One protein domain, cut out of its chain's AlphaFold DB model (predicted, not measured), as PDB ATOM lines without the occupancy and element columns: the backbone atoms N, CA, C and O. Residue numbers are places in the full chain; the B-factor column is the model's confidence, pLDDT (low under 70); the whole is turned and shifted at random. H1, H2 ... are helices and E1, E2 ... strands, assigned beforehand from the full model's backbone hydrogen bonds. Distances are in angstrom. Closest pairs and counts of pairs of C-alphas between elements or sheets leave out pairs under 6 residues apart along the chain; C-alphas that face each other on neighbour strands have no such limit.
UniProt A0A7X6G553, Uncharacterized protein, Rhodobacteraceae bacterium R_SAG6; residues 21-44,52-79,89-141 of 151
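What this domain is: This is residues 21 to 44, 52 to 79 and 89 to 141 of the 151 residues of an uncharacterized protein of Rhodobacteraceae bacterium R_SAG6 (UniProt A0A7X6G553). A long ribbon of two antiparallel strands, E1 and E2, runs through the model; H1 folds back from the end of E1 and packs on E2, while H2 packs on the beginning of E2. At the other end of the ribbon the residues 102 to 107 of H3 stick out, and the long helix H4 comes back past E2 at a distance. The printed part has 105 residues with four named helices and two named strands in the order E1, H1, H2, E2, H3, H4, a mixed class of helices and strands. The whole is only just compact, close to loose, with a radius of gyration of the C-alphas of 15.0 A, and spans 47 by 34 by 21 A.

How they stand to each other: E1, residues 21 to 28, and E2, residues 91 to 100, are antiparallel neighbours with 159 degrees between their directions. N 23 and O 97 are 2.9 A apart and N 95 and O 25 are 2.9 A apart, both within hydrogen-bond range. H1, residues 29 to 39, has 7 pairs of C-alphas within 8 A of E2; the closest are those of Met 29 and Val 92, 6.1 A apart. H2, residues 66 to 79, has 4 such pairs with E2, the closest being the C-alphas of Lys 70 and Val 92, 6.3 A apart. H1 and H2 only just touch, with 3 pairs of C-alphas within 8 A, made by residue 66 alone of H2; the closest are those of Met 29 and Leu 66, 7.5 A apart. They run opposite ways at a steep tilt of 41 degrees. H3, residues 102 to 109, and H4, residues 113 to 130, are close but not clearly touching, the closest C-alphas being those of Phe 108 and Gln 116, 7.0 A apart. E2 and H4 are near each other, with 6 pairs of C-alphas within 10 A. H4 is apart from H1 and from H2. In H1, H2 and H4 every O i to N i+4 pair is within hydrogen-bond range; in H3, 3 of 4 are.

Where its parts are: E1 begins at C-alpha 21 at (99.236, 73.359, 91.181) and is 22.9 A long. H1 measures 15.3 A and H2 20.1 A from first to last C-alpha. E2 is 26.5 A long, and its C-alpha 100 lies at (98.799, 78.981, 94.296). H3 measures 10.7 A and H4 25.9 A, ending at C-alpha 130 at (108.983, 66.577, 81.129).

The domain as a whole: The C-alphas farthest apart are those of Ile 78 and Ser 110, at 47.4 A. Residues 45 to 51 and 80 to 88 are not printed; the C-alphas across these cuts, 44 to 52 and 79 to 89, are 14.2 A and 20.8 A apart. Of the links that are printed whole, E1 to H1, E2 to H3 and H3 to H4 are tight. Residues 52 to 65 hold no named element, but residues 58 to 59 pair antiparallel with residues 139 to 140. The mean pLDDT of the printed part is 84.1, with residues 134 to 141 under 70.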
ATOM      1  N   SER A  21      99.686  74.269  92.230       87.00
ATOM      2  CA  SER A  21      99.236  73.359  91.181       87.00
ATOM      3  C   SER A  21      99.471  73.947  89.803       87.00
ATOM      4  O   SER A  21      99.273  75.141  89.571       87.00
ATOM      5  N   ILE A  22      99.876  73.083  88.878       87.94
ATOM      6  CA  ILE A  22      99.931  73.392  87.457       87.94
ATOM      7  C   ILE A  22      98.901  72.537  86.729       87.94
ATOM      8  O   ILE A  22      98.851  71.320  86.893       87.94
ATOM      9  N   ARG A  23      98.068  73.175  85.906       88.44
ATOM     10  CA  ARG A  23      97.162  72.476  84.995       88.44
ATOM     11  C   ARG A  23      97.588  72.737  83.567       88.44
ATOM     12  O   ARG A  23      97.614  73.889  83.141       88.44
ATOM     13  N   ILE A  24      97.893  71.669  82.838       89.12
ATOM     14  CA  ILE A  24      98.350  71.731  81.451       89.12
ATOM     15  C   ILE A  24      97.249  71.176  80.550       89.12
ATOM     16  O   ILE A  24      96.722  70.096  80.788       89.12
ATOM     17  N   GLU A  25      96.895  71.920  79.507       88.69
ATOM     18  CA  GLU A  25      95.860  71.546  78.550       88.69
ATOM     19  C   GLU A  25      96.383  71.650  77.106       88.69
ATOM     20  O   GLU A  25      96.954  72.682  76.724       88.69
ATOM     21  N   PRO A  26      96.142  70.635  76.256       89.62
ATOM     22  CA  PRO A  26      96.429  70.730  74.831       89.62
ATOM     23  C   PRO A  26      95.485  71.732  74.154       89.62
ATOM     24  O   PRO A  26      94.266  71.726  74.358       89.62
ATOM     25  N   ARG A  27      96.031  72.603  73.299       89.38
ATOM     26  CA  ARG A  27      95.263  73.612  72.555       89.38
ATOM     27  C   ARG A  27      95.459  73.464  71.052       89.38
ATOM     28  O   ARG A  27      96.577  73.398  70.545       89.38
ATOM     29  N   THR A  28      94.343  73.475  70.327       91.75
ATOM     30  CA  THR A  28      94.320  73.589  68.862       91.75
ATOM     31  C   THR A  28      94.689  75.008  68.426       91.75
ATOM     32  O   THR A  28      94.655  75.931  69.237       91.75
ATOM     33  N   MET A  29      94.966  75.226  67.135       88.75
ATOM     34  CA  MET A  29      95.317  76.560  66.611       88.75
ATOM     35  C   MET A  29      94.311  77.659  66.972       88.75
ATOM     36  O   MET A  29      94.711  78.774  67.301       88.75
ATOM     37  N   SER A  30      93.011  77.364  66.900       87.81
ATOM     38  CA  SER A  30      91.968  78.347  67.223       87.81
ATOM     39  C   SER A  30      91.997  78.707  68.710       87.81
ATOM     40  O   SER A  30      92.073  79.883  69.068       87.81
ATOM     41  N   LYS A  31      92.059  77.692  69.586       89.25
ATOM     42  CA  LYS A  31      92.136  77.901  71.038       89.25
ATOM     43  C   LYS A  31      93.436  78.601  71.440       89.25
ATOM     44  O   LYS A  31      93.393  79.518  72.245       89.25
ATOM     45  N   ALA A  32      94.559  78.252  70.813       87.31
ATOM     46  CA  ALA A  32      95.858  78.884  71.034       87.31
ATOM     47  C   ALA A  32      95.840  80.394  70.748       87.31
ATOM     48  O   ALA A  32      96.400  81.174  71.516       87.31
ATOM     49  N   LYS A  33      95.161  80.828  69.674       88.25
ATOM     50  CA  LYS A  33      94.960  82.258  69.380       88.25
ATOM     51  C   LYS A  33      94.173  82.954  70.493       88.25
ATOM     52  O   LYS A  33      94.555  84.045  70.908       88.25
ATOM     53  N   GLY A  34      93.095  82.323  70.966       87.12
ATOM     54  CA  GLY A  34      92.265  82.836  72.061       87.12
ATOM     55  C   GLY A  34      93.038  82.954  73.373       87.12
ATOM     56  O   GLY A  34      93.072  84.032  73.957       87.12
ATOM     57  N   THR A  35      93.725  81.883  73.778       85.25
ATOM     58  CA  THR A  35      94.594  81.847  74.965       85.25
ATOM     59  C   THR A  35      95.658  82.937  74.899       85.25
ATOM     60  O   THR A  35      95.746  83.757  75.801       85.25
ATOM     61  N   ARG A  36      96.379  83.055  73.776       86.31
ATOM     62  CA  ARG A  36      97.389  84.108  73.594       86.31
ATOM     63  C   ARG A  36      96.805  85.515  73.738       86.31
ATOM     64  O   ARG A  36      97.409  86.353  74.393       86.31
ATOM     65  N   ARG A  37      95.648  85.796  73.132       85.56
ATOM     66  CA  ARG A  37      95.001  87.111  73.276       85.56
ATOM     67  C   ARG A  37      94.563  87.373  74.712       85.56
ATOM     68  O   ARG A  37      94.744  88.480  75.203       85.56
ATOM     69  N   HIS A  38      94.011  86.362  75.374       85.56
ATOM     70  CA  HIS A  38      93.563  86.469  76.754       85.56
ATOM     71  C   HIS A  38      94.733  86.734  77.710       85.56
ATOM     72  O   HIS A  38      94.668  87.695  78.477       85.56
ATOM     73  N   ASP A  39      95.792  85.930  77.643       83.62
ATOM     74  CA  ASP A  39      96.891  85.950  78.616       83.62
ATOM     75  C   ASP A  39      97.744  87.214  78.480       83.62
ATOM     76  O   ASP A  39      98.089  87.845  79.476       83.62
ATOM     77  N   PHE A  40      97.980  87.653  77.241       82.31
ATOM     78  CA  PHE A  40      98.729  88.877  76.935       82.31
ATOM     79  C   PHE A  40      97.849  90.118  76.832       82.31
ATOM     80  O   PHE A  40      98.329  91.182  76.453       82.31
ATOM     81  N   ARG A  41      96.553  89.986  77.147       85.50
ATOM     82  CA  ARG A  41      95.588  91.093  77.141       85.50
ATOM     83  C   ARG A  41      95.570  91.865  75.813       85.50
ATOM     84  O   ARG A  41      95.412  93.080  75.784       85.50
ATOM     85  N   ILE A  42      95.702  91.143  74.702       82.81
ATOM     86  CA  ILE A  42      95.710  91.708  73.351       82.81
ATOM     87  C   ILE A  42      94.261  91.872  72.878       82.81
ATOM     88  O   ILE A  42      93.576  90.884  72.593       82.81
ATOM     89  N   GLY A  43      93.815  93.121  72.741       84.31
ATOM     90  CA  GLY A  43      92.476  93.481  72.271       84.31
ATOM     91  C   GLY A  43      91.530  93.883  73.406       84.31
ATOM     92  O   GLY A  43      91.951  94.460  74.404       84.31
ATOM     93  N   LYS A  44      90.229  93.607  73.243       83.75
ATOM     94  CA  LYS A  44      89.197  94.014  74.209       83.75
ATOM     95  C   LYS A  44      89.363  93.271  75.538       83.75
ATOM     96  O   LYS A  44      89.249  92.045  75.586       83.75
ATOM     97  N   ASP A  52      93.803  98.816  85.288       83.44
ATOM     98  CA  ASP A  52      94.933  99.386  86.033       83.44
ATOM     99  C   ASP A  52      95.948  98.327  86.478       83.44
ATOM    100  O   ASP A  52      97.141  98.601  86.590       83.44
ATOM    101  N   ARG A  53      95.491  97.085  86.679       80.88
ATOM    102  CA  ARG A  53      96.339  95.965  87.108       80.88
ATOM    103  C   ARG A  53      97.027  95.254  85.949       80.88
ATOM    104  O   ARG A  53      97.964  94.503  86.188       80.88
ATOM    105  N   VAL A  54      96.607  95.491  84.704       81.38
ATOM    106  CA  VAL A  54      97.214  94.849  83.523       81.38
ATOM    107  C   VAL A  54      98.683  95.240  83.377       81.38
ATOM    108  O   VAL A  54      99.492  94.407  82.982       81.38
ATOM    109  N   LYS A  55      99.043  96.471  83.760       81.81
ATOM    110  CA  LYS A  55     100.425  96.977  83.720       81.81
ATOM    111  C   LYS A  55     101.380  96.219  84.650       81.81
ATOM    112  O   LYS A  55     102.585  96.301  84.466       81.81
ATOM    113  N   LEU A  56     100.845  95.494  85.635       83.56
ATOM    114  CA  LEU A  56     101.630  94.695  86.573       83.56
ATOM    115  C   LEU A  56     101.952  93.294  86.024       83.56
ATOM    116  O   LEU A  56     102.767  92.584  86.608       83.56
ATOM    117  N   ASN A  57     101.310  92.875  84.926       84.88
ATOM    118  CA  ASN A  57     101.593  91.588  84.301       84.88
ATOM    119  C   ASN A  57     102.961  91.626  83.627       84.88
ATOM    120  O   ASN A  57     103.269  92.544  82.867       84.88
ATOM    121  N   ARG A  58     103.755  90.579  83.848       85.81
ATOM    122  CA  ARG A  58     105.104  90.468  83.298       85.81
ATOM    123  C   ARG A  58     105.152  89.347  82.271       85.81
ATOM    124  O   ARG A  58     104.630  88.250  82.473       85.81
ATOM    125  N   THR A  59     105.793  89.638  81.145       86.19
ATOM    126  CA  THR A  59     106.105  88.636  80.126       86.19
ATOM    127  C   THR A  59     107.513  88.128  80.386       86.19
ATOM    128  O   THR A  59     108.478  88.854  80.168       86.19
ATOM    129  N   LEU A  60     107.637  86.891  80.871       84.94
ATOM    130  CA  LEU A  60     108.930  86.352  81.308       84.94
ATOM    131  C   LEU A  60     109.716  85.681  80.181       84.94
ATOM    132  O   LEU A  60     110.928  85.497  80.305       84.94
ATOM    133  N   MET A  61     109.020  85.307  79.105       79.94
ATOM    134  CA  MET A  61     109.571  84.653  77.920       79.94
ATOM    135  C   MET A  61     108.885  85.196  76.659       79.94
ATOM    136  O   MET A  61     107.678  85.457  76.686       79.94
ATOM    137  N   PRO A  62     109.617  85.358  75.542       78.81
ATOM    138  CA  PRO A  62     109.060  85.915  74.320       78.81
ATOM    139  C   PRO A  62     107.998  85.000  73.702       78.81
ATOM    140  O   PRO A  62     108.108  83.772  73.662       78.81
ATOM    141  N   LEU A  63     106.961  85.628  73.157       78.50
ATOM    142  CA  LEU A  63     105.887  84.955  72.440       78.50
ATOM    143  C   LEU A  63     106.348  84.476  71.063       78.50
ATOM    144  O   LEU A  63     106.439  85.266  70.122       78.50
ATOM    145  N   ARG A  64     106.501  83.162  70.893       82.44
ATOM    146  CA  ARG A  64     106.719  82.586  69.560       82.44
ATOM    147  C   ARG A  64     105.484  82.774  68.659       82.44
ATOM    148  O   ARG A  64     104.341  82.645  69.121       82.44
ATOM    149  N   PRO A  65     105.645  83.107  67.366       85.38
ATOM    150  CA  PRO A  65     104.531  83.161  66.420       85.38
ATOM    151  C   PRO A  65     103.831  81.799  66.285       85.38
ATOM    152  O   PRO A  65     104.467  80.788  66.010       85.38
ATOM    153  N   LEU A  66     102.497  81.755  66.404       85.94
ATOM    154  CA  LEU A  66     101.748  80.487  66.307       85.94
ATOM    155  C   LEU A  66     101.903  79.807  64.935       85.94
ATOM    156  O   LEU A  66     101.854  78.584  64.839       85.94
ATOM    157  N   GLY A  67     102.081  80.595  63.869       86.12
ATOM    158  CA  GLY A  67     102.348  80.069  62.530       86.12
ATOM    159  C   GLY A  67     103.684  79.333  62.445       86.12
ATOM    160  O   GLY A  67     103.750  78.292  61.799       86.12
ATOM    161  N   GLN A  68     104.707  79.827  63.147       87.88
ATOM    162  CA  GLN A  68     106.010  79.174  63.236       87.88
ATOM    163  C   GLN A  68     105.896  77.841  63.986       87.88
ATOM    164  O   GLN A  68     106.278  76.816  63.439       87.88
ATOM    165  N   ILE A  69     105.246  77.821  65.157       87.06
ATOM    166  CA  ILE A  69     105.042  76.581  65.931       87.06
ATOM    167  C   ILE A  69     104.283  75.525  65.107       87.06
ATOM    168  O   ILE A  69     104.604  74.341  65.134       87.06
ATOM    169  N   LYS A  70     103.280  75.943  64.323       86.81
ATOM    170  CA  LYS A  70     102.549  75.027  63.436       86.81
ATOM    171  C   LYS A  70     103.458  74.402  62.369       86.81
ATOM    172  O   LYS A  70     103.274  73.225  62.062       86.81
ATOM    173  N   LYS A  71     104.385  75.178  61.793       88.12
ATOM    174  CA  LYS A  71     105.367  74.686  60.812       88.12
ATOM    175  C   LYS A  71     106.344  73.708  61.462       88.12
ATOM    176  O   LYS A  71     106.451  72.587  60.981       88.12
ATOM    177  N   GLU A  72     106.915  74.068  62.612       88.31
ATOM    178  CA  GLU A  72     107.812  73.201  63.397       88.31
ATOM    179  C   GLU A  72     107.145  71.850  63.721       88.31
ATOM    180  O   GLU A  72     107.721  70.789  63.498       88.31
ATOM    181  N   ASN A  73     105.878  71.857  64.151       87.69
ATOM    182  CA  ASN A  73     105.139  70.618  64.413       87.69
ATOM    183  C   ASN A  73     104.908  69.773  63.150       87.69
ATOM    184  O   ASN A  73     104.880  68.544  63.229       87.69
ATOM    185  N   ALA A  74     104.713  70.399  61.986       86.62
ATOM    186  CA  ALA A  74     104.590  69.675  60.724       86.62
ATOM    187  C   ALA A  74     105.928  69.029  60.324       86.62
ATOM    188  O   ALA A  74     105.945  67.858  59.949       86.62
ATOM    189  N   GLU A  75     107.041  69.743  60.488       87.81
ATOM    190  CA  GLU A  75     108.394  69.230  60.243       87.81
ATOM    191  C   GLU A  75     108.739  68.059  61.170       87.81
ATOM    192  O   GLU A  75     109.240  67.035  60.710       87.81
ATOM    193  N   LEU A  76     108.406  68.152  62.462       86.00
ATOM    194  CA  LEU A  76     108.591  67.053  63.418       86.00
ATOM    195  C   LEU A  76     107.808  65.797  63.017       86.00
ATOM    196  O   LEU A  76     108.294  64.679  63.181       86.00
ATOM    197  N   ARG A  77     106.609  65.956  62.447       86.00
ATOM    198  CA  ARG A  77     105.822  64.823  61.938       86.00
ATOM    199  C   ARG A  77     106.453  64.177  60.708       86.00
ATOM    200  O   ARG A  77     106.405  62.953  60.611       86.00
ATOM    201  N   ILE A  78     107.035  64.976  59.811       87.19
ATOM    202  CA  ILE A  78     107.781  64.478  58.645       87.19
ATOM    203  C   ILE A  78     109.001  63.683  59.121       87.19
ATOM    204  O   ILE A  78     109.182  62.546  58.697       87.19
ATOM    205  N   LYS A  79     109.774  64.229  60.070       86.75
ATOM    206  CA  LYS A  79     110.923  63.539  60.687       86.75
ATOM    207  C   LYS A  79     110.528  62.233  61.381       86.75
ATOM    208  O   LYS A  79     111.285  61.275  61.357       86.75
ATOM    209  N   ASN A  89      92.003  70.006  63.763       86.06
ATOM    210  CA  ASN A  89      91.722  70.046  65.197       86.06
ATOM    211  C   ASN A  89      92.826  69.398  66.052       86.06
ATOM    212  O   ASN A  89      92.600  69.158  67.237       86.06
ATOM    213  N   ALA A  90      93.998  69.103  65.482       86.56
ATOM    214  CA  ALA A  90      95.124  68.606  66.257       86.56
ATOM    215  C   ALA A  90      95.607  69.681  67.251       86.56
ATOM    216  O   ALA A  90      95.630  70.875  66.914       86.56
ATOM    217  N   PRO A  91      96.000  69.287  68.473       87.31
ATOM    218  CA  PRO A  91      96.732  70.161  69.374       87.31
ATOM    219  C   PRO A  91      98.043  70.627  68.741       87.31
ATOM    220  O   PRO A  91      98.756  69.836  68.131       87.31
ATOM    221  N   VAL A  92      98.346  71.915  68.879       86.56
ATOM    222  CA  VAL A  92      99.576  72.526  68.350       86.56
ATOM    223  C   VAL A  92     100.444  73.089  69.473       86.56
ATOM    224  O   VAL A  92     101.658  73.149  69.326       86.56
ATOM    225  N   ILE A  93      99.841  73.468  70.604       87.81
ATOM    226  CA  ILE A  93     100.567  73.925  71.792       87.81
ATOM    227  C   ILE A  93     100.014  73.262  73.051       87.81
ATOM    228  O   ILE A  93      98.838  72.887  73.099       87.81
ATOM    229  N   MET A  94     100.844  73.215  74.088       86.94
ATOM    230  CA  MET A  94     100.425  72.958  75.462       86.94
ATOM    231  C   MET A  94     100.316  74.299  76.188       86.94
ATOM    232  O   MET A  94     101.217  75.130  76.098       86.94
ATOM    233  N   SER A  95      99.195  74.543  76.860       87.00
ATOM    234  CA  SER A  95      98.965  75.746  77.665       87.00
ATOM    235  C   SER A  95      98.877  75.342  79.128       87.00
ATOM    236  O   SER A  95      98.104  74.448  79.460       87.00
ATOM    237  N   GLY A  96      99.678  75.981  79.978       85.44
ATOM    238  CA  GLY A  96      99.704  75.737  81.416       85.44
ATOM    239  C   GLY A  96      99.139  76.918  82.198       85.44
ATOM    240  O   GLY A  96      99.385  78.066  81.835       85.44
ATOM    241  N   ILE A  97      98.414  76.640  83.280       87.81
ATOM    242  CA  ILE A  97      98.060  77.627  84.303       87.81
ATOM    243  C   ILE A  97      98.673  77.162  85.617       87.81
ATOM    244  O   ILE A  97      98.402  76.046  86.058       87.81
ATOM    245  N   ILE A  98      99.479  78.025  86.229       88.94
ATOM    246  CA  ILE A  98     100.044  77.817  87.561       88.94
ATOM    247  C   ILE A  98      99.160  78.570  88.550       88.94
ATOM    248  O   ILE A  98      98.868  79.751  88.355       88.94
ATOM    249  N   THR A  99      98.707  77.888  89.593       86.88
ATOM    250  CA  THR A  99      97.883  78.470  90.650       86.88
ATOM    251  C   THR A  99      98.472  78.145  92.009       86.88
ATOM    252  O   THR A  99      99.028  77.068  92.222       86.88
ATOM    253  N   PHE A 100      98.332  79.092  92.925       87.31
ATOM    254  CA  PHE A 100      98.799  78.981  94.296       87.31
ATOM    255  C   PHE A 100      97.589  79.024  95.224       87.31
ATOM    256  O   PHE A 100      96.653  79.798  95.005       87.31
ATOM    257  N   GLY A 101      97.618  78.206  96.270       84.81
ATOM    258  CA  GLY A 101      96.748  78.360  97.423       84.81
ATOM    259  C   GLY A 101      97.013  79.696  98.120       84.81
ATOM    260  O   GLY A 101      98.037  80.347  97.907       84.81
ATOM    261  N   THR A 102      96.075  80.136  98.953       85.00
ATOM    262  CA  THR A 102      96.095  81.474  99.565       85.00
ATOM    263  C   THR A 102      97.337  81.750 100.414       85.00
ATOM    264  O   THR A 102      97.822  82.879 100.426       85.00
ATOM    265  N   VAL A 103      97.863  80.744 101.115       86.69
ATOM    266  CA  VAL A 103      99.079  80.866 101.932       86.69
ATOM    267  C   VAL A 103     100.319  80.807 101.044       86.69
ATOM    268  O   VAL A 103     101.190  81.665 101.168       86.69
ATOM    269  N   ALA A 104     100.368  79.863 100.101       86.94
ATOM    270  CA  ALA A 104     101.485  79.742  99.163       86.94
ATOM    271  C   ALA A 104     101.670  81.010  98.311       86.94
ATOM    272  O   ALA A 104     102.798  81.447  98.104       86.94
ATOM    273  N   ALA A 105     100.571  81.637  97.879       86.12
ATOM    274  CA  ALA A 105     100.598  82.889  97.129       86.12
ATOM    275  C   ALA A 105     101.269  84.013  97.929       86.12
ATOM    276  O   ALA A 105     102.171  84.662  97.417       86.12
ATOM    277  N   LYS A 106     100.891  84.195  99.201       89.12
ATOM    278  CA  LYS A 106     101.484  85.224 100.074       89.12
ATOM    279  C   LYS A 106     102.975  84.996 100.312       89.12
ATOM    280  O   LYS A 106     103.753  85.942 100.285       89.12
ATOM    281  N   LEU A 107     103.372  83.743 100.542       88.81
ATOM    282  CA  LEU A 107     104.781  83.387 100.719       88.81
ATOM    283  C   LEU A 107     105.577  83.683  99.445       88.81
ATOM    284  O   LEU A 107     106.632  84.305  99.510       88.81
ATOM    285  N   PHE A 108     105.041  83.313  98.284       88.00
ATOM    286  CA  PHE A 108     105.679  83.585  97.001       88.00
ATOM    287  C   PHE A 108     105.748  85.088  96.683       88.00
ATOM    288  O   PHE A 108     106.761  85.565  96.182       88.00
ATOM    289  N   GLU A 109     104.711  85.855  97.032       87.19
ATOM    290  CA  GLU A 109     104.679  87.318  96.891       87.19
ATOM    291  C   GLU A 109     105.714  88.030  97.770       87.19
ATOM    292  O   GLU A 109     106.163  89.114  97.407       87.19
ATOM    293  N   SER A 110     106.115  87.428  98.895       90.75
ATOM    294  CA  SER A 110     107.145  88.000  99.769       90.75
ATOM    295  C   SER A 110     108.561  87.904  99.191       90.75
ATOM    296  O   SER A 110     109.466  88.593  99.663       90.75
ATOM    297  N   LEU A 111     108.765  87.071  98.163       91.12
ATOM    298  CA  LEU A 111     110.052  86.942  97.487       91.12
ATOM    299  C   LEU A 111     110.342  88.171  96.614       91.12
ATOM    300  O   LEU A 111     109.418  88.726  96.007       91.12
ATOM    301  N   PRO A 112     111.621  88.554  96.443       92.62
ATOM    302  CA  PRO A 112     112.019  89.541  95.449       92.62
ATOM    303  C   PRO A 112     111.506  89.187  94.048       92.62
ATOM    304  O   PRO A 112     111.507  88.023  93.643       92.62
ATOM    305  N   ILE A 113     111.133  90.211  93.278       88.56
ATOM    306  CA  ILE A 113     110.627  90.095  91.897       88.56
ATOM    307  C   ILE A 113     111.512  89.190  91.031       88.56
ATOM    308  O   ILE A 113     110.988  88.371  90.277       88.56
ATOM    309  N   GLU A 114     112.830  89.320  91.160       89.88
ATOM    310  CA  GLU A 114     113.806  88.532  90.406       89.88
ATOM    311  C   GLU A 114     113.758  87.044  90.765       89.88
ATOM    312  O   GLU A 114     113.824  86.196  89.877       89.88
ATOM    313  N   GLN A 115     113.573  86.719  92.049       91.00
ATOM    314  CA  GLN A 115     113.444  85.337  92.516       91.00
ATOM    315  C   GLN A 115     112.118  84.722  92.067       91.00
ATOM    316  O   GLN A 115     112.091  83.569  91.641       91.00
ATOM    317  N   GLN A 116     111.031  85.500  92.078       90.38
ATOM    318  CA  GLN A 116     109.753  85.051  91.521       90.38
ATOM    319  C   GLN A 116     109.887  84.718  90.027       90.38
ATOM    320  O   GLN A 116     109.417  83.678  89.563       90.38
ATOM    321  N   ASP A 117     110.547  85.591  89.263       90.38
ATOM    322  CA  ASP A 117     110.712  85.417  87.820       90.38
ATOM    323  C   ASP A 117     111.661  84.261  87.488       90.38
ATOM    324  O   ASP A 117     111.408  83.511  86.541       90.38
ATOM    325  N   ALA A 118     112.717  84.076  88.285       89.75
ATOM    326  CA  ALA A 118     113.597  82.916  88.207       89.75
ATOM    327  C   ALA A 118     112.825  81.614  88.464       89.75
ATOM    328  O   ALA A 118     112.886  80.713  87.628       89.75
ATOM    329  N   ALA A 119     112.018  81.557  89.529       90.19
ATOM    330  CA  ALA A 119     111.204  80.390  89.862       90.19
ATOM    331  C   ALA A 119     110.201  80.044  88.748       90.19
ATOM    332  O   ALA A 119     110.066  78.884  88.357       90.19
ATOM    333  N   PHE A 120     109.534  81.044  88.158       90.06
ATOM    334  CA  PHE A 120     108.641  80.807  87.021       90.06
ATOM    335  C   PHE A 120     109.380  80.293  85.781       90.06
ATOM    336  O   PHE A 120     108.865  79.417  85.084       90.06
ATOM    337  N   ARG A 121     110.571  80.824  85.484       89.50
ATOM    338  CA  ARG A 121     111.396  80.358  84.357       89.50
ATOM    339  C   ARG A 121     111.910  78.939  84.579       89.50
ATOM    340  O   ARG A 121     111.939  78.162  83.629       89.50
ATOM    341  N   GLU A 122     112.311  78.607  85.797       90.38
ATOM    342  CA  GLU A 122     112.755  77.265  86.168       90.38
ATOM    343  C   GLU A 122     111.617  76.254  86.028       90.38
ATOM    344  O   GLU A 122     111.763  75.264  85.313       90.38
ATOM    345  N   LEU A 123     110.441  76.566  86.579       89.12
ATOM    346  CA  LEU A 123     109.250  75.732  86.434       89.12
ATOM    347  C   LEU A 123     108.872  75.532  84.960       89.12
ATOM    348  O   LEU A 123     108.569  74.419  84.536       89.12
ATOM    349  N   ALA A 124     108.932  76.596  84.154       86.19
ATOM    350  CA  ALA A 124     108.680  76.518  82.718       86.19
ATOM    351  C   ALA A 124     109.635  75.551  82.009       86.19
ATOM    352  O   ALA A 124     109.199  74.766  81.168       86.19
ATOM    353  N   LYS A 125     110.929  75.603  82.346       87.19
ATOM    354  CA  LYS A 125     111.950  74.706  81.792       87.19
ATOM    355  C   LYS A 125     111.733  73.263  82.240       87.19
ATOM    356  O   LYS A 125     111.793  72.376  81.394       87.19
ATOM    357  N   GLY A 126     111.423  73.034  83.516       88.75
ATOM    358  CA  GLY A 126     111.109  71.701  84.040       88.75
ATOM    359  C   GLY A 126     109.928  71.069  83.305       88.75
ATOM    360  O   GLY A 126     110.041  69.974  82.765       88.75
ATOM    361  N   VAL A 127     108.831  71.817  83.150       87.12
ATOM    362  CA  VAL A 127     107.656  71.367  82.385       87.12
ATOM    363  C   VAL A 127     107.996  71.110  80.914       87.12
ATOM    364  O   VAL A 127     107.513  70.141  80.331       87.12
ATOM    365  N   ALA A 128     108.819  71.961  80.294       85.81
ATOM    366  CA  ALA A 128     109.254  71.757  78.913       85.81
ATOM    367  C   ALA A 128     110.021  70.438  78.747       85.81
ATOM    368  O   ALA A 128     109.774  69.719  77.778       85.81
ATOM    369  N   SER A 129     110.908  70.140  79.702       86.88
ATOM    370  CA  SER A 129     111.713  68.921  79.748       86.88
ATOM    371  C   SER A 129     110.836  67.682  79.911       86.88
ATOM    372  O   SER A 129     110.927  66.768  79.101       86.88
ATOM    373  N   GLU A 130     109.923  67.685  80.886       87.50
ATOM    374  CA  GLU A 130     108.983  66.577  81.129       87.50
ATOM    375  C   GLU A 130     108.110  66.274  79.904       87.50
ATOM    376  O   GLU A 130     107.847  65.124  79.558       87.50
ATOM    377  N   LEU A 131     107.683  67.319  79.189       84.31
ATOM    378  CA  LEU A 131     106.868  67.174  77.984       84.31
ATOM    379  C   LEU A 131     107.693  66.955  76.706       84.31
ATOM    380  O   LEU A 131     107.102  66.850  75.630       84.31
ATOM    381  N   ASN A 132     109.029  66.910  76.792       83.19
ATOM    382  CA  ASN A 132     109.945  66.852  75.650       83.19
ATOM    383  C   ASN A 132     109.619  67.904  74.568       83.19
ATOM    384  O   ASN A 132     109.536  67.606  73.374       83.19
ATOM    385  N   THR A 133     109.398  69.157  74.982       72.31
ATOM    386  CA  THR A 133     109.035  70.266  74.081       72.31
ATOM    387  C   THR A 133     110.070  71.391  74.073       72.31
ATOM    388  O   THR A 133     110.676  71.720  75.086       72.31
ATOM    389  N   SER A 134     110.253  72.028  72.913       63.91
ATOM    390  CA  SER A 134     111.336  72.994  72.661       63.91
ATOM    391  C   SER A 134     111.052  74.438  73.095       63.91
ATOM    392  O   SER A 134     111.871  75.321  72.852       63.91
ATOM    393  N   GLY A 135     109.908  74.737  73.723       58.34
ATOM    394  CA  GLY A 135     109.718  76.085  74.262       58.34
ATOM    395  C   GLY A 135     108.374  76.361  74.913       58.34
ATOM    396  O   GLY A 135     107.319  76.077  74.345       58.34
ATOM    397  N   VAL A 136     108.451  77.017  76.068       58.28
ATOM    398  CA  VAL A 136     107.326  77.446  76.901       58.28
ATOM    399  C   VAL A 136     107.253  78.973  76.880       58.28
ATOM    400  O   VAL A 136     108.275  79.649  76.833       58.28
ATOM    401  N   ALA A 137     106.042  79.525  76.869       53.94
ATOM    402  CA  ALA A 137     105.813  80.946  77.103       53.94
ATOM    403  C   ALA A 137     105.098  81.086  78.447       53.94
ATOM    404  O   ALA A 137     104.067  80.445  78.656       53.94
ATOM    405  N   VAL A 138     105.641  81.914  79.340       56.78
ATOM    406  CA  VAL A 138     105.049  82.185  80.654       56.78
ATOM    407  C   VAL A 138     104.694  83.657  80.752       56.78
ATOM    408  O   VAL A 138     105.546  84.532  80.579       56.78
ATOM    409  N   ALA A 139     103.424  83.912  81.044       48.97
ATOM    410  CA  ALA A 139     102.946  85.202  81.503       48.97
ATOM    411  C   ALA A 139     102.646  85.069  82.997       48.97
ATOM    412  O   ALA A 139     101.865  84.200  83.391       48.97
ATOM    413  N   SER A 140     103.273  85.904  83.821       48.50
ATOM    414  CA  SER A 140     102.931  86.004  85.234       48.50
ATOM    415  C   SER A 140     101.991  87.193  85.429       48.50
ATOM    416  O   SER A 140     102.231  88.305  84.953       48.50
ATOM    417  N   SER A 141     100.868  86.941  86.096       44.97
ATOM    418  CA  SER A 141      99.992  87.982  86.630       44.97
ATOM    419  C   SER A 141     100.252  88.030  88.128       44.97
ATOM    420  O   SER A 141     100.234  86.961  88.744       44.97
TER     421      SER A 141